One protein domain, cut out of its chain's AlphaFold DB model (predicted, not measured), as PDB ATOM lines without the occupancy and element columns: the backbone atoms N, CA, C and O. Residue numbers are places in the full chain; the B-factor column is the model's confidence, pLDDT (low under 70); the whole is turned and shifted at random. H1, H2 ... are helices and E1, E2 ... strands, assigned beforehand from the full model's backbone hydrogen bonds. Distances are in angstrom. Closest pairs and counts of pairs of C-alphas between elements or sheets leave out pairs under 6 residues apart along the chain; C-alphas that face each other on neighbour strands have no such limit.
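What this domain is: This is residues 3 to 132 of the 195 residues of a protein of Vibrio variabilis (UniProt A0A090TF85). With little regular structure, a long looping stretch, residues 3 to 48, is tied by residues 3 to 4 to the E1 edge of a small three-stranded sheet; H2 covers one face, H1 sits beside H2, and H3 grazes the sheet by E3. Of 130 printed residues, 41 are in named elements, mixed: H1 E1 H2 E2 E3 H3. The sheet, E1 E2 E3, is parallel; the whole is compact, radius of gyration of the C-alphas 14.7 A, spanning 42 by 35 by 20 A.

How they stand to each other: Look from H1, residues 49 to 59, to H2, residues 78 to 86: they touch, closest at the C-alphas of Glu 49 and Leu 80, 5.4 A. E1, residues 64 to 68, H2 and E2, residues 90 to 95, form a strand-helix-strand unit, parallel neighbours joined through a helix, with a right-handed crossover; N 65 and O 90 are 2.8 A apart. H2 is over E2, its height over the sheet 9.5 A. Beside E2 find E3, residues 108 to 111: N 93 and O 108 are 2.9 A apart. H3, residues 125 to 130, only grazes the sheet; its closest C-alphas to E3 are Leu 128 and Val 111, 6.9 A. In H1, H2 and H3 every O i to N i+4 pair is within hydrogen-bond range.

Where its parts are: Find C-alpha 49 at (-16.658, -55.231, -20.312), where H1 begins its 15.5 A; E2 runs 16.7 A; H3 ends at C-alpha 130, (-17.781, -39.985, -37.237).

The domain as a whole: The farthest C-alphas, Asp 58 and Asn 116, are 41.6 A apart. The printed part has no cut; the links E2 to E3 and E3 to H3 are long; no printed residue is under 70 in pLDDT.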
ATOM      1  N   VAL A   3     -26.646 -55.429 -27.651       98.19
ATOM      2  CA  VAL A   3     -26.358 -54.980 -26.288       98.19
ATOM      3  C   VAL A   3     -27.091 -53.660 -26.110       98.19
ATOM      4  O   VAL A   3     -26.749 -52.670 -26.752       98.19
ATOM      5  N   ARG A   4     -28.135 -53.659 -25.280       98.38
ATOM      6  CA  ARG A   4     -28.945 -52.472 -25.005       98.38
ATOM      7  C   ARG A   4     -28.528 -51.875 -23.664       98.38
ATOM      8  O   ARG A   4     -28.711 -52.535 -22.645       98.38
ATOM      9  N   LEU A   5     -27.974 -50.665 -23.664       98.31
ATOM     10  CA  LEU A   5     -27.592 -49.963 -22.438       98.31
ATOM     11  C   LEU A   5     -28.812 -49.254 -21.824       98.31
ATOM     12  O   LEU A   5     -29.829 -49.043 -22.485       98.31
ATOM     13  N   GLN A   6     -28.743 -48.936 -20.535       98.31
ATOM     14  CA  GLN A   6     -29.783 -48.187 -19.824       98.31
ATOM     15  C   GLN A   6     -29.374 -46.708 -19.761       98.31
ATOM     16  O   GLN A   6     -28.192 -46.421 -19.700       98.31
ATOM     17  N   GLY A   7     -30.326 -45.776 -19.752       98.19
ATOM     18  CA  GLY A   7     -30.087 -44.329 -19.710       98.19
ATOM     19  C   GLY A   7     -30.320 -43.642 -21.059       98.19
ATOM     20  O   GLY A   7     -29.736 -44.024 -22.065       98.19
ATOM     21  N   CYS A   8     -31.190 -42.627 -21.109       98.31
ATOM     22  CA  CYS A   8     -31.391 -41.771 -22.286       98.31
ATOM     23  C   CYS A   8     -31.999 -40.412 -21.904       98.31
ATOM     24  O   CYS A   8     -33.221 -40.302 -21.776       98.31
ATOM     25  N   PRO A   9     -31.197 -39.344 -21.804       97.25
ATOM     26  CA  PRO A   9     -31.718 -38.011 -21.501       97.25
ATOM     27  C   PRO A   9     -32.282 -37.267 -22.725       97.25
ATOM     28  O   PRO A   9     -32.789 -36.160 -22.586       97.25
ATOM     29  N   VAL A  10     -32.231 -37.847 -23.932       97.31
ATOM     30  CA  VAL A  10     -32.644 -37.175 -25.183       97.31
ATOM     31  C   VAL A  10     -34.129 -36.777 -25.162       97.31
ATOM     32  O   VAL A  10     -34.502 -35.710 -25.653       97.31
ATOM     33  N   GLY A  11     -34.998 -37.609 -24.580       95.44
ATOM     34  CA  GLY A  11     -36.406 -37.262 -24.361       95.44
ATOM     35  C   GLY A  11     -37.262 -37.201 -25.636       95.44
ATOM     36  O   GLY A  11     -38.137 -36.337 -25.763       95.44
ATOM     37  N   CYS A  12     -37.031 -38.101 -26.597       93.56
ATOM     38  CA  CYS A  12     -37.841 -38.202 -27.817       93.56
ATOM     39  C   CYS A  12     -39.315 -38.524 -27.473       93.56
ATOM     40  O   CYS A  12     -39.586 -39.573 -26.882       93.56
ATOM     41  N   PRO A  13     -40.308 -37.704 -27.865       88.88
ATOM     42  CA  PRO A  13     -41.692 -37.933 -27.438       88.88
ATOM     43  C   PRO A  13     -42.305 -39.227 -28.003       88.88
ATOM     44  O   PRO A  13     -43.157 -39.844 -27.356       88.88
ATOM     45  N   TRP A  14     -41.818 -39.663 -29.165       85.69
ATOM     46  CA  TRP A  14     -42.196 -40.891 -29.872       85.69
ATOM     47  C   TRP A  14     -41.204 -42.048 -29.668       85.69
ATOM     48  O   TRP A  14     -41.172 -42.967 -30.479       85.69
ATOM     49  N   CYS A  15     -40.373 -42.008 -28.622       90.56
ATOM     50  CA  CYS A  15     -39.536 -43.155 -28.266       90.56
ATOM     51  C   CYS A  15     -40.420 -44.364 -27.918       90.56
ATOM     52  O   CYS A  15     -41.327 -44.248 -27.091       90.56
ATOM     53  N   ASP A  16     -40.144 -45.498 -28.550       89.88
ATOM     54  CA  ASP A  16     -40.730 -46.811 -28.281       89.88
ATOM     55  C   ASP A  16     -40.047 -47.508 -27.092       89.88
ATOM     56  O   ASP A  16     -40.707 -48.190 -26.315       89.88
ATOM     57  N   THR A  17     -38.765 -47.235 -26.847       92.56
ATOM     58  CA  THR A  17     -37.995 -47.811 -25.732       92.56
ATOM     59  C   THR A  17     -37.927 -46.913 -24.489       92.56
ATOM     60  O   THR A  17     -36.878 -46.778 -23.869       92.56
ATOM     61  N   LYS A  18     -39.032 -46.278 -24.071       95.94
ATOM     62  CA  LYS A  18     -39.045 -45.382 -22.882       95.94
ATOM     63  C   LYS A  18     -38.594 -46.057 -21.584       95.94
ATOM     64  O   LYS A  18     -38.078 -45.390 -20.693       95.94
ATOM     65  N   HIS A  19     -38.746 -47.375 -21.497       96.06
ATOM     66  CA  HIS A  19     -38.270 -48.175 -20.373       96.06
ATOM     67  C   HIS A  19     -36.736 -48.129 -20.202       96.06
ATOM     68  O   HIS A  19     -36.234 -48.536 -19.161       96.06
ATOM     69  N   THR A  20     -35.983 -47.606 -21.178       97.06
ATOM     70  CA  THR A  20     -34.524 -47.453 -21.095       97.06
ATOM     71  C   THR A  20     -34.067 -46.062 -20.643       97.06
ATOM     72  O   THR A  20     -32.877 -45.785 -20.715       97.06
ATOM     73  N   TRP A  21     -34.958 -45.129 -20.291       97.69
ATOM     74  CA  TRP A  21     -34.575 -43.716 -20.103       97.69
ATOM     75  C   TRP A  21     -33.831 -43.434 -18.802       97.69
ATOM     76  O   TRP A  21     -32.855 -42.689 -18.802       97.69
ATOM     77  N   GLU A  22     -34.284 -44.030 -17.708       97.44
ATOM     78  CA  GLU A  22     -33.779 -43.739 -16.370       97.44
ATOM     79  C   GLU A  22     -32.880 -44.877 -15.886       97.44
ATOM     80  O   GLU A  22     -33.219 -46.052 -16.045       97.44
ATOM     81  N   VAL A  23     -31.756 -44.539 -15.252       96.81
ATOM     82  CA  VAL A  23     -30.911 -45.504 -14.533       96.81
ATOM     83  C   VAL A  23     -31.250 -45.399 -13.051       96.81
ATOM     84  O   VAL A  23     -30.683 -44.592 -12.318       96.81
ATOM     85  N   LYS A  24     -32.240 -46.183 -12.624       97.50
ATOM     86  CA  LYS A  24     -32.729 -46.195 -11.240       97.50
ATOM     87  C   LYS A  24     -32.076 -47.335 -10.454       97.50
ATOM     88  O   LYS A  24     -32.208 -48.478 -10.904       97.50
ATOM     89  N   PRO A  25     -31.427 -47.082  -9.302       96.88
ATOM     90  CA  PRO A  25     -30.838 -48.137  -8.473       96.88
ATOM     91  C   PRO A  25     -31.841 -49.227  -8.073       96.88
ATOM     92  O   PRO A  25     -31.517 -50.406  -8.067       96.88
ATOM     93  N   GLU A  26     -33.098 -48.863  -7.817       97.50
ATOM     94  CA  GLU A  26     -34.162 -49.811  -7.467       97.50
ATOM     95  C   GLU A  26     -34.593 -50.741  -8.617       97.50
ATOM     96  O   GLU A  26     -35.340 -51.692  -8.388       97.50
ATOM     97  N   GLN A  27     -34.153 -50.468  -9.850       97.75
ATOM     98  CA  GLN A  27     -34.380 -51.321 -11.020       97.75
ATOM     99  C   GLN A  27     -33.158 -52.187 -11.361       97.75
ATOM    100  O   GLN A  27     -33.204 -52.945 -12.333       97.75
ATOM    101  N   GLU A  28     -32.076 -52.099 -10.585       97.94
ATOM    102  CA  GLU A  28     -30.924 -52.972 -10.774       97.94
ATOM    103  C   GLU A  28     -31.302 -54.431 -10.467       97.94
ATOM    104  O   GLU A  28     -31.925 -54.753  -9.453       97.94
ATOM    105  N   ALA A  29     -30.942 -55.324 -11.379       97.06
ATOM    106  CA  ALA A  29     -31.115 -56.762 -11.279       97.06
ATOM    107  C   ALA A  29     -29.774 -57.464 -11.504       97.06
ATOM    108  O   ALA A  29     -28.813 -56.883 -12.011       97.06
ATOM    109  N   THR A  30     -29.711 -58.751 -11.166       96.75
ATOM    110  CA  THR A  30     -28.517 -59.545 -11.459       96.75
ATOM    111  C   THR A  30     -28.358 -59.661 -12.972       96.75
ATOM    112  O   THR A  30     -29.337 -59.918 -13.672       96.75
ATOM    113  N   PHE A  31     -27.131 -59.533 -13.491       97.00
ATOM    114  CA  PHE A  31     -26.895 -59.658 -14.932       97.00
ATOM    115  C   PHE A  31     -27.471 -60.956 -15.515       97.00
ATOM    116  O   PHE A  31     -28.021 -60.924 -16.604       97.00
ATOM    117  N   ALA A  32     -27.426 -62.074 -14.782       96.50
ATOM    118  CA  ALA A  32     -27.997 -63.352 -15.215       96.50
ATOM    119  C   ALA A  32     -29.494 -63.279 -15.592       96.50
ATOM    120  O   ALA A  32     -29.938 -64.041 -16.450       96.50
ATOM    121  N   ASP A  33     -30.250 -62.342 -15.012       96.69
ATOM    122  CA  ASP A  33     -31.672 -62.150 -15.308       96.69
ATOM    123  C   ASP A  33     -31.904 -61.317 -16.580       96.69
ATOM    124  O   ASP A  33     -32.995 -61.361 -17.148       96.69
ATOM    125  N   ILE A  34     -30.908 -60.550 -17.044       97.44
ATOM    126  CA  ILE A  34     -31.057 -59.597 -18.156       97.44
ATOM    127  C   ILE A  34     -31.159 -60.296 -19.526       97.44
ATOM    128  O   ILE A  34     -32.110 -59.997 -20.253       97.44
ATOM    129  N   PRO A  35     -30.272 -61.242 -19.904       96.00
ATOM    130  CA  PRO A  35     -30.347 -61.933 -21.191       96.00
ATOM    131  C   PRO A  35     -31.608 -62.783 -21.383       96.00
ATOM    132  O   PRO A  35     -31.973 -63.072 -22.518       96.00
ATOM    133  N   ILE A  36     -32.259 -63.196 -20.291       95.38
ATOM    134  CA  ILE A  36     -33.436 -64.079 -20.316       95.38
ATOM    135  C   ILE A  36     -34.766 -63.324 -20.176       95.38
ATOM    136  O   ILE A  36     -35.821 -63.953 -20.065       95.38
ATOM    137  N   LYS A  37     -34.750 -61.982 -20.177       93.38
ATOM    138  CA  LYS A  37     -35.975 -61.167 -20.125       93.38
ATOM    139  C   LYS A  37     -36.886 -61.512 -21.304       93.38
ATOM    140  O   LYS A  37     -36.510 -61.359 -22.461       93.38
ATOM    141  N   SER A  38     -38.123 -61.902 -21.003       93.00
ATOM    142  CA  SER A  38     -39.170 -62.148 -22.004       93.00
ATOM    143  C   SER A  38     -40.071 -60.936 -22.254       93.00
ATOM    144  O   SER A  38     -40.905 -60.965 -23.155       93.00
ATOM    145  N   VAL A  39     -39.937 -59.888 -21.436       93.62
ATOM    146  CA  VAL A  39     -40.715 -58.648 -21.525       93.62
ATOM    147  C   VAL A  39     -39.811 -57.435 -21.352       93.62
ATOM    148  O   VAL A  39     -38.873 -57.437 -20.547       93.62
ATOM    149  N   GLU A  40     -40.126 -56.378 -22.092       95.19
ATOM    150  CA  GLU A  40     -39.491 -55.074 -21.941       95.19
ATOM    151  C   GLU A  40     -39.885 -54.442 -20.602       95.19
ATOM    152  O   GLU A  40     -41.059 -54.406 -20.230       95.19
ATOM    153  N   ASN A  41     -38.896 -53.965 -19.849       96.25
ATOM    154  CA  ASN A  41     -39.086 -53.256 -18.583       96.25
ATOM    155  C   ASN A  41     -37.819 -52.469 -18.217       96.25
ATOM    156  O   ASN A  41     -36.776 -52.649 -18.852       96.25
ATOM    157  N   GLU A  42     -37.913 -51.654 -17.165       97.44
ATOM    158  CA  GLU A  42     -36.859 -50.740 -16.693       97.44
ATOM    159  C   GLU A  42     -35.656 -51.434 -16.033       97.44
ATOM    160  O   GLU A  42     -34.692 -50.761 -15.672       97.44
ATOM    161  N   LYS A  43     -35.683 -52.766 -15.867       97.69
ATOM    162  CA  LYS A  43     -34.596 -53.485 -15.197       97.69
ATOM    163  C   LYS A  43     -33.326 -53.510 -16.031       97.69
ATOM    164  O   LYS A  43     -33.364 -53.911 -17.200       97.69
ATOM    165  N   TRP A  44     -32.212 -53.209 -15.381       98.12
ATOM    166  CA  TRP A  44     -30.861 -53.232 -15.937       98.12
ATOM    167  C   TRP A  44     -29.939 -54.029 -15.009       98.12
ATOM    168  O   TRP A  44     -30.275 -54.248 -13.851       98.12
ATOM    169  N   GLY A  45     -28.806 -54.512 -15.514       97.69
ATOM    170  CA  GLY A  45     -27.848 -55.266 -14.705       97.69
ATOM    171  C   GLY A  45     -26.428 -54.830 -15.009       97.69
ATOM    172  O   GLY A  45     -26.048 -54.740 -16.177       97.69
ATOM    173  N   ALA A  46     -25.658 -54.547 -13.959       97.50
ATOM    174  CA  ALA A  46     -24.253 -54.201 -14.084       97.50
ATOM    175  C   ALA A  46     -23.435 -55.408 -14.562       97.50
ATOM    176  O   ALA A  46     -23.623 -56.537 -14.105       97.50
ATOM    177  N   ILE A  47     -22.498 -55.160 -15.474       98.12
ATOM    178  CA  ILE A  47     -21.530 -56.149 -15.940       98.12
ATOM    179  C   ILE A  47     -20.247 -55.441 -16.369       98.12
ATOM    180  O   ILE A  47     -20.288 -54.316 -16.866       98.12
ATOM    181  N   THR A  48     -19.103 -56.094 -16.171       98.38
ATOM    182  CA  THR A  48     -17.822 -55.596 -16.677       98.38
ATOM    183  C   THR A  48     -17.703 -55.840 -18.182       98.38
ATOM    184  O   THR A  48     -18.301 -56.765 -18.731       98.38
ATOM    185  N   GLU A  49     -16.886 -55.048 -18.873       98.31
ATOM    186  CA  GLU A  49     -16.658 -55.231 -20.312       98.31
ATOM    187  C   GLU A  49     -16.087 -56.628 -20.623       98.31
ATOM    188  O   GLU A  49     -16.528 -57.279 -21.571       98.31
ATOM    189  N   SER A  50     -15.172 -57.139 -19.788       98.38
ATOM    190  CA  SER A  50     -14.611 -58.489 -19.921       98.38
ATOM    191  C   SER A  50     -15.650 -59.589 -19.762       98.38
ATOM    192  O   SER A  50     -15.669 -60.526 -20.564       98.38
ATOM    193  N   ASP A  51     -16.520 -59.478 -18.758       98.56
ATOM    194  CA  ASP A  51     -17.539 -60.495 -18.508       98.56
ATOM    195  C   ASP A  51     -18.604 -60.476 -19.601       98.56
ATOM    196  O   ASP A  51     -19.080 -61.534 -20.005       98.56
ATOM    197  N   LEU A  52     -18.939 -59.298 -20.138       98.50
ATOM    198  CA  LEU A  52     -19.869 -59.175 -21.256       98.50
ATOM    199  C   LEU A  52     -19.307 -59.825 -22.526       98.50
ATOM    200  O   LEU A  52     -20.006 -60.596 -23.184       98.50
ATOM    201  N   VAL A  53     -18.037 -59.564 -22.853       98.50
ATOM    202  CA  VAL A  53     -17.362 -60.194 -23.999       98.50
ATOM    203  C   VAL A  53     -17.329 -61.712 -23.832       98.50
ATOM    204  O   VAL A  53     -17.702 -62.440 -24.756       98.50
ATOM    205  N   LYS A  54     -16.954 -62.197 -22.641       98.44
ATOM    206  CA  LYS A  54     -16.958 -63.628 -22.319       98.44
ATOM    207  C   LYS A  54     -18.355 -64.234 -22.445       98.44
ATOM    208  O   LYS A  54     -18.514 -65.266 -23.089       98.44
ATOM    209  N   PHE A  55     -19.371 -63.580 -21.892       98.31
ATOM    210  CA  PHE A  55     -20.754 -64.029 -21.990       98.31
ATOM    211  C   PHE A  55     -21.200 -64.153 -23.452       98.31
ATOM    212  O   PHE A  55     -21.782 -65.168 -23.836       98.31
ATOM    213  N   CYS A  56     -20.886 -63.162 -24.290       98.00
ATOM    214  CA  CYS A  56     -21.187 -63.196 -25.717       98.00
ATOM    215  C   CYS A  56     -20.475 -64.344 -26.450       98.00
ATOM    216  O   CYS A  56     -21.101 -65.013 -27.271       98.00
ATOM    217  N   LEU A  57     -19.194 -64.586 -26.147       97.88
ATOM    218  CA  LEU A  57     -18.409 -65.691 -26.706       97.88
ATOM    219  C   LEU A  57     -18.983 -67.061 -26.336       97.88
ATOM    220  O   LEU A  57     -19.105 -67.925 -27.204       97.88
ATOM    221  N   ASP A  58     -19.344 -67.238 -25.066       98.06
ATOM    222  CA  ASP A  58     -19.772 -68.525 -24.520       98.06
ATOM    223  C   ASP A  58     -21.197 -68.905 -24.967       98.06
ATOM    224  O   ASP A  58     -21.520 -70.089 -25.054       98.06
ATOM    225  N   ASN A  59     -22.056 -67.918 -25.260       97.75
ATOM    226  CA  ASN A  59     -23.493 -68.149 -25.466       97.75
ATOM    227  C   ASN A  59     -23.987 -67.919 -26.902       97.75
ATOM    228  O   ASN A  59     -25.113 -68.306 -27.218       97.75
ATOM    229  N   TYR A  60     -23.195 -67.302 -27.785       97.19
ATOM    230  CA  TYR A  60     -23.658 -66.948 -29.129       97.19
ATOM    231  C   TYR A  60     -22.627 -67.231 -30.227       97.19
ATOM    232  O   TYR A  60     -21.426 -66.990 -30.106       97.19
ATOM    233  N   SER A  61     -23.127 -67.680 -31.378       97.06
ATOM    234  CA  SER A  61     -22.322 -67.915 -32.584       97.06
ATOM    235  C   SER A  61     -22.153 -66.671 -33.459       97.06
ATOM    236  O   SER A  61     -21.196 -66.586 -34.226       97.06
ATOM    237  N   ALA A  62     -23.055 -65.691 -33.354       97.31
ATOM    238  CA  ALA A  62     -22.951 -64.448 -34.113       97.31
ATOM    239  C   ALA A  62     -21.649 -63.705 -33.765       97.31
ATOM    240  O   ALA A  62     -21.204 -63.719 -32.620       97.31
ATOM    241  N   ARG A  63     -21.049 -63.028 -34.748       97.75
ATOM    242  CA  ARG A  63     -19.810 -62.239 -34.584       97.75
ATOM    243  C   ARG A  63     -20.001 -60.753 -34.888       97.75
ATOM    244  O   ARG A  63     -19.049 -60.028 -35.140       97.75
ATOM    245  N   HIS A  64     -21.246 -60.295 -34.851       98.69
ATOM    246  CA  HIS A  64     -21.597 -58.887 -34.986       98.69
ATOM    247  C   HIS A  64     -22.329 -58.417 -33.729       98.69
ATOM    248  O   HIS A  64     -23.351 -59.008 -33.354       98.69
ATOM    249  N   ILE A  65     -21.794 -57.389 -33.075       98.69
ATOM    250  CA  ILE A  65     -22.357 -56.749 -31.885       98.69
ATOM    251  C   ILE A  65     -22.943 -55.402 -32.288       98.69
ATOM    252  O   ILE A  65     -22.223 -54.550 -32.796       98.69
ATOM    253  N   VAL A  66     -24.223 -55.195 -32.004       98.81
ATOM    254  CA  VAL A  66     -24.889 -53.897 -32.117       98.81
ATOM    255  C   VAL A  66     -25.099 -53.358 -30.707       98.81
ATOM    256  O   VAL A  66     -25.868 -53.928 -29.934       98.81
ATOM    257  N   ILE A  67     -24.398 -52.284 -30.362       98.88
ATOM    258  CA  ILE A  67     -24.551 -51.567 -29.095       98.88
ATOM    259  C   ILE A  67     -25.548 -50.431 -29.321       98.88
ATOM    260  O   ILE A  67     -25.400 -49.624 -30.237       98.88
ATOM    261  N   THR A  68     -26.596 -50.390 -28.510       98.56
ATOM    262  CA  THR A  68     -27.743 -49.495 -28.694       98.56
ATOM    263  C   THR A  68     -28.351 -49.119 -27.346       98.56
ATOM    264  O   THR A  68     -27.938 -49.642 -26.317       98.56
ATOM    265  N   GLY A  69     -29.394 -48.290 -27.386       85.19
ATOM    266  CA  GLY A  69     -30.359 -48.039 -26.317       85.19
ATOM    267  C   GLY A  69     -29.778 -47.492 -25.015       85.19
ATOM    268  O   GLY A  69     -28.582 -47.440 -24.784       85.19
ATOM    269  N   GLY A  70     -30.613 -46.973 -24.134       90.06
ATOM    270  CA  GLY A  70     -31.191 -45.678 -24.425       90.06
ATOM    271  C   GLY A  70     -30.294 -44.835 -25.352       90.06
ATOM    272  O   GLY A  70     -30.384 -44.999 -26.563       90.06
ATOM    273  N   GLU A  71     -29.426 -43.980 -24.825       98.44
ATOM    274  CA  GLU A  71     -28.379 -43.311 -25.606       98.44
ATOM    275  C   GLU A  71     -27.007 -43.928 -25.289       98.44
ATOM    276  O   GLU A  71     -26.426 -43.585 -24.263       98.44
ATOM    277  N   PRO A  72     -26.454 -44.819 -26.134       98.56
ATOM    278  CA  PRO A  72     -25.240 -45.550 -25.781       98.56
ATOM    279  C   PRO A  72     -23.986 -44.669 -25.730       98.56
ATOM    280  O   PRO A  72     -23.074 -44.975 -24.967       98.56
ATOM    281  N   CYS A  73     -23.927 -43.564 -26.483       98.62
ATOM    282  CA  CYS A  73     -22.771 -42.662 -26.484       98.62
ATOM    283  C   CYS A  73     -22.718 -41.735 -25.259       98.62
ATOM    284  O   CYS A  73     -21.808 -40.920 -25.157       98.62
ATOM    285  N   MET A  74     -23.631 -41.878 -24.290       97.56
ATOM    286  CA  MET A  74     -23.417 -41.306 -22.953       97.56
ATOM    287  C   MET A  74     -22.280 -42.010 -22.188       97.56
ATOM    288  O   MET A  74     -21.814 -41.496 -21.172       97.56
ATOM    289  N   TYR A  75     -21.860 -43.184 -22.663       98.06
ATOM    290  CA  TYR A  75     -20.765 -43.983 -22.126       98.06
ATOM    291  C   TYR A  75     -19.550 -43.937 -23.060       98.06
ATOM    292  O   TYR A  75     -19.697 -43.860 -24.281       98.06
ATOM    293  N   ASP A  76     -18.345 -44.054 -22.495       98.56
ATOM    294  CA  ASP A  76     -17.150 -44.362 -23.282       98.56
ATOM    295  C   ASP A  76     -17.159 -45.853 -23.642       98.56
ATOM    296  O   ASP A  76     -17.077 -46.718 -22.772       98.56
ATOM    297  N   LEU A  77     -17.280 -46.154 -24.935       98.75
ATOM    298  CA  LEU A  77     -17.354 -47.514 -25.471       98.75
ATOM    299  C   LEU A  77     -16.036 -47.938 -26.136       98.75
ATOM    300  O   LEU A  77     -15.977 -48.968 -26.821       98.75
ATOM    301  N   THR A  78     -14.969 -47.149 -25.978       98.69
ATOM    302  CA  THR A  78     -13.674 -47.386 -26.621       98.69
ATOM    303  C   THR A  78     -13.083 -48.722 -26.199       98.69
ATOM    304  O   THR A  78     -12.668 -49.499 -27.062       98.69
ATOM    305  N   ASN A  79     -13.051 -49.011 -24.895       98.62
ATOM    306  CA  ASN A  79     -12.468 -50.257 -24.408       98.62
ATOM    307  C   ASN A  79     -13.344 -51.460 -24.776       98.62
ATOM    308  O   ASN A  79     -12.850 -52.377 -25.431       98.62
ATOM    309  N   LEU A  80     -14.650 -51.412 -24.494       98.75
ATOM    310  CA  LEU A  80     -15.595 -52.464 -24.877       98.75
ATOM    311  C   LEU A  80     -15.510 -52.851 -26.362       98.75
ATOM    312  O   LEU A  80     -15.404 -54.032 -26.695       98.75
ATOM    313  N   THR A  81     -15.532 -51.871 -27.271       98.81
ATOM    314  CA  THR A  81     -15.474 -52.153 -28.716       98.81
ATOM    315  C   THR A  81     -14.124 -52.727 -29.148       98.81
ATOM    316  O   THR A  81     -14.100 -53.660 -29.951       98.81
ATOM    317  N   ARG A  82     -13.004 -52.261 -28.571       98.81
ATOM    318  CA  ARG A  82     -11.676 -52.861 -28.796       98.81
ATOM    319  C   ARG A  82     -11.602 -54.297 -28.286       98.81
ATOM    320  O   ARG A  82     -11.042 -55.150 -28.968       98.81
ATOM    321  N   MET A  83     -12.173 -54.579 -27.116       98.69
ATOM    322  CA  MET A  83     -12.186 -55.926 -26.548       98.69
ATOM    323  C   MET A  83     -12.984 -56.889 -27.421       98.69
ATOM    324  O   MET A  83     -12.484 -57.961 -27.736       98.69
ATOM    325  N   PHE A  84     -14.178 -56.504 -27.876       98.69
ATOM    326  CA  PHE A  84     -14.935 -57.310 -28.832       98.69
ATOM    327  C   PHE A  84     -14.127 -57.587 -30.109       98.69
ATOM    328  O   PHE A  84     -14.016 -58.733 -30.536       98.69
ATOM    329  N   GLN A  85     -13.500 -56.569 -30.692       98.56
ATOM    330  CA  GLN A  85     -12.707 -56.732 -31.916       98.56
ATOM    331  C   GLN A  85     -11.461 -57.599 -31.734       98.56
ATOM    332  O   GLN A  85     -11.090 -58.324 -32.655       98.56
ATOM    333  N   ALA A  86     -10.849 -57.593 -30.547       98.31
ATOM    334  CA  ALA A  86      -9.746 -58.496 -30.220       98.31
ATOM    335  C   ALA A  86     -10.157 -59.982 -30.266       98.31
ATOM    336  O   ALA A  86      -9.304 -60.844 -30.454       98.31
ATOM    337  N   TYR A  87     -11.456 -60.273 -30.143       98.00
ATOM    338  CA  TYR A  87     -12.048 -61.602 -30.320       98.00
ATOM    339  C   TYR A  87     -12.825 -61.732 -31.642       98.00
ATOM    340  O   TYR A  87     -13.805 -62.473 -31.723       98.00
ATOM    341  N   GLU A  88     -12.399 -60.998 -32.674       97.62
ATOM    342  CA  GLU A  88     -12.914 -61.067 -34.051       97.62
ATOM    343  C   GLU A  88     -14.401 -60.704 -34.207       97.62
ATOM    344  O   GLU A  88     -15.032 -61.013 -35.223       97.62
ATOM    345  N   PHE A  89     -14.989 -60.013 -33.227       98.56
ATOM    346  CA  PHE A  89     -16.300 -59.407 -33.417       98.56
ATOM    347  C   PHE A  89     -16.188 -58.131 -34.249       98.56
ATOM    348  O   PHE A  89     -15.286 -57.315 -34.080       98.56
ATOM    349  N   THR A  90     -17.191 -57.900 -35.085       98.81
ATOM    350  CA  THR A  90     -17.471 -56.571 -35.631       98.81
ATOM    351  C   THR A  90     -18.418 -55.832 -34.691       98.81
ATOM    352  O   THR A  90     -19.308 -56.441 -34.089       98.81
ATOM    353  N   CYS A  91     -18.242 -54.518 -34.565       98.81
ATOM    354  CA  CYS A  91     -19.067 -53.684 -33.696       98.81
ATOM    355  C   CYS A  91     -19.811 -52.626 -34.505       98.81
ATOM    356  O   CYS A  91     -19.232 -51.988 -35.385       98.81
ATOM    357  N   GLN A  92     -21.065 -52.403 -34.136       98.88
ATOM    358  CA  GLN A  92     -21.896 -51.293 -34.564       98.88
ATOM    359  C   GLN A  92     -22.417 -50.546 -33.333       98.88
ATOM    360  O   GLN A  92     -22.772 -51.184 -32.344       98.88
ATOM    361  N   VAL A  93     -22.484 -49.215 -33.391       98.88
ATOM    362  CA  VAL A  93     -23.185 -48.391 -32.393       98.88
ATOM    363  C   VAL A  93     -24.313 -47.623 -33.068       98.88
ATOM    364  O   VAL A  93     -24.090 -46.972 -34.090       98.88
ATOM    365  N   GLU A  94     -25.509 -47.686 -32.486       98.75
ATOM    366  CA  GLU A  94     -26.665 -46.883 -32.888       98.75
ATOM    367  C   GLU A  94     -26.909 -45.753 -31.879       98.75
ATOM    368  O   GLU A  94     -27.295 -46.014 -30.743       98.75
ATOM    369  N   THR A  95     -26.711 -44.497 -32.283       98.75
ATOM    370  CA  THR A  95     -26.788 -43.317 -31.395       98.75
ATOM    371  C   THR A  95     -27.711 -42.232 -31.954       98.75
ATOM    372  O   THR A  95     -27.971 -42.165 -33.159       98.75
ATOM    373  N   SER A  96     -28.212 -41.349 -31.088       98.19
ATOM    374  CA  SER A  96     -28.937 -40.135 -31.478       98.19
ATOM    375  C   SER A  96     -28.054 -39.050 -32.097       98.19
ATOM    376  O   SER A  96     -28.583 -38.134 -32.729       98.19
ATOM    377  N   GLY A  97     -26.733 -39.122 -31.901       98.25
ATOM    378  CA  GLY A  97     -25.788 -38.087 -32.322       98.25
ATOM    379  C   GLY A  97     -25.710 -36.875 -31.389       98.25
ATOM    380  O   GLY A  97     -25.133 -35.861 -31.774       98.25
ATOM    381  N   THR A  98     -26.284 -36.948 -30.183       98.31
ATOM    382  CA  THR A  98     -26.241 -35.854 -29.192       98.31
ATOM    383  C   THR A  98     -25.086 -35.958 -28.190       98.31
ATOM    384  O   THR A  98     -25.026 -35.177 -27.245       98.31
ATOM    385  N   TYR A  99     -24.189 -36.929 -28.368       98.56
ATOM    386  CA  TYR A  99     -22.992 -37.145 -27.553       98.56
ATOM    387  C   TYR A  99     -21.795 -37.426 -28.458       98.56
ATOM    388  O   TYR A  99     -21.967 -37.846 -29.603       98.56
ATOM    389  N   GLU A 100     -20.586 -37.208 -27.941       98.50
ATOM    390  CA  GLU A 100     -19.372 -37.644 -28.628       98.50
ATOM    391  C   GLU A 100     -19.343 -39.168 -28.760       98.50
ATOM    392  O   GLU A 100     -19.639 -39.919 -27.833       98.50
ATOM    393  N   VAL A 101     -18.960 -39.635 -29.940       98.75
ATOM    394  CA  VAL A 101     -18.845 -41.052 -30.254       98.75
ATOM    395  C   VAL A 101     -17.442 -41.519 -29.876       98.75
ATOM    396  O   VAL A 101     -16.500 -41.366 -30.659       98.75
ATOM    397  N   LEU A 102     -17.315 -42.085 -28.674       98.75
ATOM    398  CA  LEU A 102     -16.077 -42.650 -28.125       98.75
ATOM    399  C   LEU A 102     -16.080 -44.175 -28.277       98.75
ATOM    400  O   LEU A 102     -16.727 -44.902 -27.528       98.75
ATOM    401  N   VAL A 103     -15.411 -44.651 -29.322       98.81
ATOM    402  CA  VAL A 103     -15.411 -46.043 -29.791       98.81
ATOM    403  C   VAL A 103     -14.090 -46.334 -30.499       98.81
ATOM    404  O   VAL A 103     -13.379 -45.422 -30.919       98.81
ATOM    405  N   SER A 104     -13.781 -47.609 -30.728       98.56
ATOM    406  CA  SER A 104     -12.701 -47.984 -31.643       98.56
ATOM    407  C   SER A 104     -12.918 -47.431 -33.069       98.56
ATOM    408  O   SER A 104     -14.047 -47.258 -33.540       98.56
ATOM    409  N   GLU A 105     -11.834 -47.221 -33.814       97.88
ATOM    410  CA  GLU A 105     -11.895 -46.723 -35.197       97.88
ATOM    411  C   GLU A 105     -12.642 -47.670 -36.149       97.88
ATOM    412  O   GLU A 105     -13.321 -47.216 -37.066       97.88
ATOM    413  N   GLN A 106     -12.579 -48.979 -35.891       98.31
ATOM    414  CA  GLN A 106     -13.199 -50.019 -36.720       98.31
ATOM    415  C   GLN A 106     -14.713 -50.158 -36.488       98.31
ATOM    416  O   GLN A 106     -15.396 -50.838 -37.250       98.31
ATOM    417  N   THR A 107     -15.258 -49.535 -35.438       98.81
ATOM    418  CA  THR A 107     -16.690 -49.610 -35.129       98.81
ATOM    419  C   THR A 107     -17.519 -48.889 -36.200       98.81
ATOM    420  O   THR A 107     -17.247 -47.729 -36.526       98.81
ATOM    421  N   TRP A 108     -18.562 -49.547 -36.710       98.81
ATOM    422  CA  TRP A 108     -19.567 -48.933 -37.581       98.81
ATOM    423  C   TRP A 108     -20.515 -48.048 -36.773       98.81
ATOM    424  O   TRP A 108     -21.098 -48.495 -35.791       98.81
ATOM    425  N   ILE A 109     -20.708 -46.798 -37.181       98.75
ATOM    426  CA  ILE A 109     -21.541 -45.844 -36.442       98.75
ATOM    427  C   ILE A 109     -22.761 -45.470 -37.261       98.75
ATOM    428  O   ILE A 109     -22.637 -44.850 -38.318       98.75
ATOM    429  N   THR A 110     -23.929 -45.812 -36.727       98.69
ATOM    430  CA  THR A 110     -25.228 -45.408 -37.251       98.69
ATOM    431  C   THR A 110     -25.777 -44.297 -36.371       98.69
ATOM    432  O   THR A 110     -26.186 -44.525 -35.232       98.69
ATOM    433  N   VAL A 111     -25.808 -43.080 -36.903       98.50
ATOM    434  CA  VAL A 111     -26.434 -41.943 -36.232       98.50
ATOM    435  C   VAL A 111     -27.862 -41.809 -36.740       98.50
ATOM    436  O   VAL A 111     -28.099 -41.745 -37.944       98.50
ATOM    437  N   SER A 112     -28.830 -41.740 -35.829       96.88
ATOM    438  CA  SER A 112     -30.203 -41.339 -36.133       96.88
ATOM    439  C   SER A 112     -30.479 -39.981 -35.491       96.88
ATOM    440  O   SER A 112     -30.975 -39.949 -34.360       96.88
ATOM    441  N   PRO A 113     -30.160 -38.867 -36.183       96.12
ATOM    442  CA  PRO A 113     -30.084 -37.554 -35.562       96.12
ATOM    443  C   PRO A 113     -31.379 -37.164 -34.851       96.12
ATOM    444  O   PRO A 113     -32.458 -37.186 -35.452       96.12
ATOM    445  N   LYS A 114     -31.284 -36.806 -33.568       94.88
ATOM    446  CA  LYS A 114     -32.425 -36.332 -32.773       94.88
ATOM    447  C   LYS A 114     -32.286 -34.835 -32.512       94.88
ATOM    448  O   LYS A 114     -31.528 -34.412 -31.652       94.88
ATOM    449  N   VAL A 115     -33.032 -34.036 -33.271       93.12
ATOM    450  CA  VAL A 115     -32.971 -32.565 -33.242       93.12
ATOM    451  C   VAL A 115     -34.151 -31.992 -32.454       93.12
ATOM    452  O   VAL A 115     -35.284 -32.425 -32.653       93.12
ATOM    453  N   ASN A 116     -33.903 -30.994 -31.598       92.00
ATOM    454  CA  ASN A 116     -34.937 -30.267 -30.843       92.00
ATOM    455  C   ASN A 116     -35.856 -31.179 -30.004       92.00
ATOM    456  O   ASN A 116     -37.067 -30.962 -29.914       92.00
ATOM    457  N   MET A 117     -35.284 -32.221 -29.394       94.25
ATOM    458  CA  MET A 117     -36.018 -33.095 -28.477       94.25
ATOM    459  C   MET A 117     -36.199 -32.441 -27.106       94.25
ATOM    460  O   MET A 117     -35.511 -31.480 -26.761       94.25
ATOM    461  N   LYS A 118     -37.116 -32.982 -26.294       95.00
ATOM    462  CA  LYS A 118     -37.455 -32.406 -24.982       95.00
ATOM    463  C   LYS A 118     -36.274 -32.353 -24.011       95.00
ATOM    464  O   LYS A 118     -36.291 -31.513 -23.121       95.00
ATOM    465  N   GLY A 119     -35.272 -33.215 -24.189       94.88
ATOM    466  CA  GLY A 119     -34.037 -33.191 -23.408       94.88
ATOM    467  C   GLY A 119     -33.147 -31.972 -23.670       94.88
ATOM    468  O   GLY A 119     -32.199 -31.753 -22.929       94.88
ATOM    469  N   GLY A 120     -33.424 -31.178 -24.714       96.38
ATOM    470  CA  GLY A 120     -32.680 -29.949 -25.013       96.38
ATOM    471  C   GLY A 120     -31.235 -30.170 -25.468       96.38
ATOM    472  O   GLY A 120     -30.462 -29.218 -25.515       96.38
ATOM    473  N   LEU A 121     -30.862 -31.410 -25.797       96.88
ATOM    474  CA  LEU A 121     -29.519 -31.748 -26.256       96.88
ATOM    475  C   LEU A 121     -29.340 -31.362 -27.726       96.88
ATOM    476  O   LEU A 121     -30.204 -31.634 -28.564       96.88
ATOM    477  N   ALA A 122     -28.207 -30.735 -28.027       97.00
ATOM    478  CA  ALA A 122     -27.800 -30.421 -29.388       97.00
ATOM    479  C   ALA A 122     -27.117 -31.629 -30.044       97.00
ATOM    480  O   ALA A 122     -26.581 -32.503 -29.363       97.00
ATOM    481  N   LEU A 123     -27.111 -31.658 -31.377       97.81
ATOM    482  CA  LEU A 123     -26.258 -32.589 -32.107       97.81
ATOM    483  C   LEU A 123     -24.789 -32.214 -31.907       97.81
ATOM    484  O   LEU A 123     -24.429 -31.037 -31.909       97.81
ATOM    485  N   VAL A 124     -23.944 -33.230 -31.783       98.00
ATOM    486  CA  VAL A 124     -22.498 -33.068 -31.667       98.00
ATOM    487  C   VAL A 124     -21.882 -33.242 -33.057       98.00
ATOM    488  O   VAL A 124     -22.001 -34.330 -33.624       98.00
ATOM    489  N   PRO A 125     -21.189 -32.233 -33.624       97.94
ATOM    490  CA  PRO A 125     -20.578 -32.346 -34.951       97.94
ATOM    491  C   PRO A 125     -19.646 -33.553 -35.100       97.94
ATOM    492  O   PRO A 125     -19.670 -34.221 -36.130       97.94
ATOM    493  N   GLN A 126     -18.896 -33.897 -34.043       98.19
ATOM    494  CA  GLN A 126     -18.044 -35.089 -34.016       98.19
ATOM    495  C   GLN A 126     -18.839 -36.375 -34.285       98.19
ATOM    496  O   GLN A 126     -18.341 -37.242 -34.998       98.19
ATOM    497  N   ALA A 127     -20.077 -36.491 -33.797       98.38
ATOM    498  CA  ALA A 127     -20.888 -37.686 -34.001       98.38
ATOM    499  C   ALA A 127     -21.293 -37.851 -35.472       98.38
ATOM    500  O   ALA A 127     -21.193 -38.947 -36.023       98.38
ATOM    501  N   LEU A 128     -21.694 -36.754 -36.124       97.75
ATOM    502  CA  LEU A 128     -22.069 -36.739 -37.540       97.75
ATOM    503  C   LEU A 128     -20.844 -36.963 -38.439       97.75
ATOM    504  O   LEU A 128     -20.898 -37.792 -39.345       97.75
ATOM    505  N   GLY A 129     -19.717 -36.318 -38.130       97.62
ATOM    506  CA  GLY A 129     -18.449 -36.532 -38.833       97.62
ATOM    507  C   GLY A 129     -17.890 -37.949 -38.648       97.62
ATOM    508  O   GLY A 129     -17.232 -38.492 -39.536       97.62
ATOM    509  N   ARG A 130     -18.183 -38.598 -37.514       98.00
ATOM    510  CA  ARG A 130     -17.781 -39.985 -37.237       98.00
ATOM    511  C   ARG A 130     -18.706 -41.022 -37.881       98.00
ATOM    512  O   ARG A 130     -18.272 -42.171 -38.045       98.00
ATOM    513  N   ALA A 131     -19.930 -40.648 -38.251       98.19
ATOM    514  CA  ALA A 131     -20.946 -41.556 -38.768       98.19
ATOM    515  C   ALA A 131     -20.469 -42.320 -40.012       98.19
ATOM    516  O   ALA A 131     -19.879 -41.760 -40.933       98.19
ATOM    517  N   ASN A 132     -20.729 -43.622 -40.031       98.31
ATOM    518  CA  ASN A 132     -20.671 -44.435 -41.246       98.31
ATOM    519  C   ASN A 132     -22.039 -44.447 -41.942       98.31
ATOM    520  O   ASN A 132     -22.122 -44.581 -43.160       98.31
TER     521      ASN A 132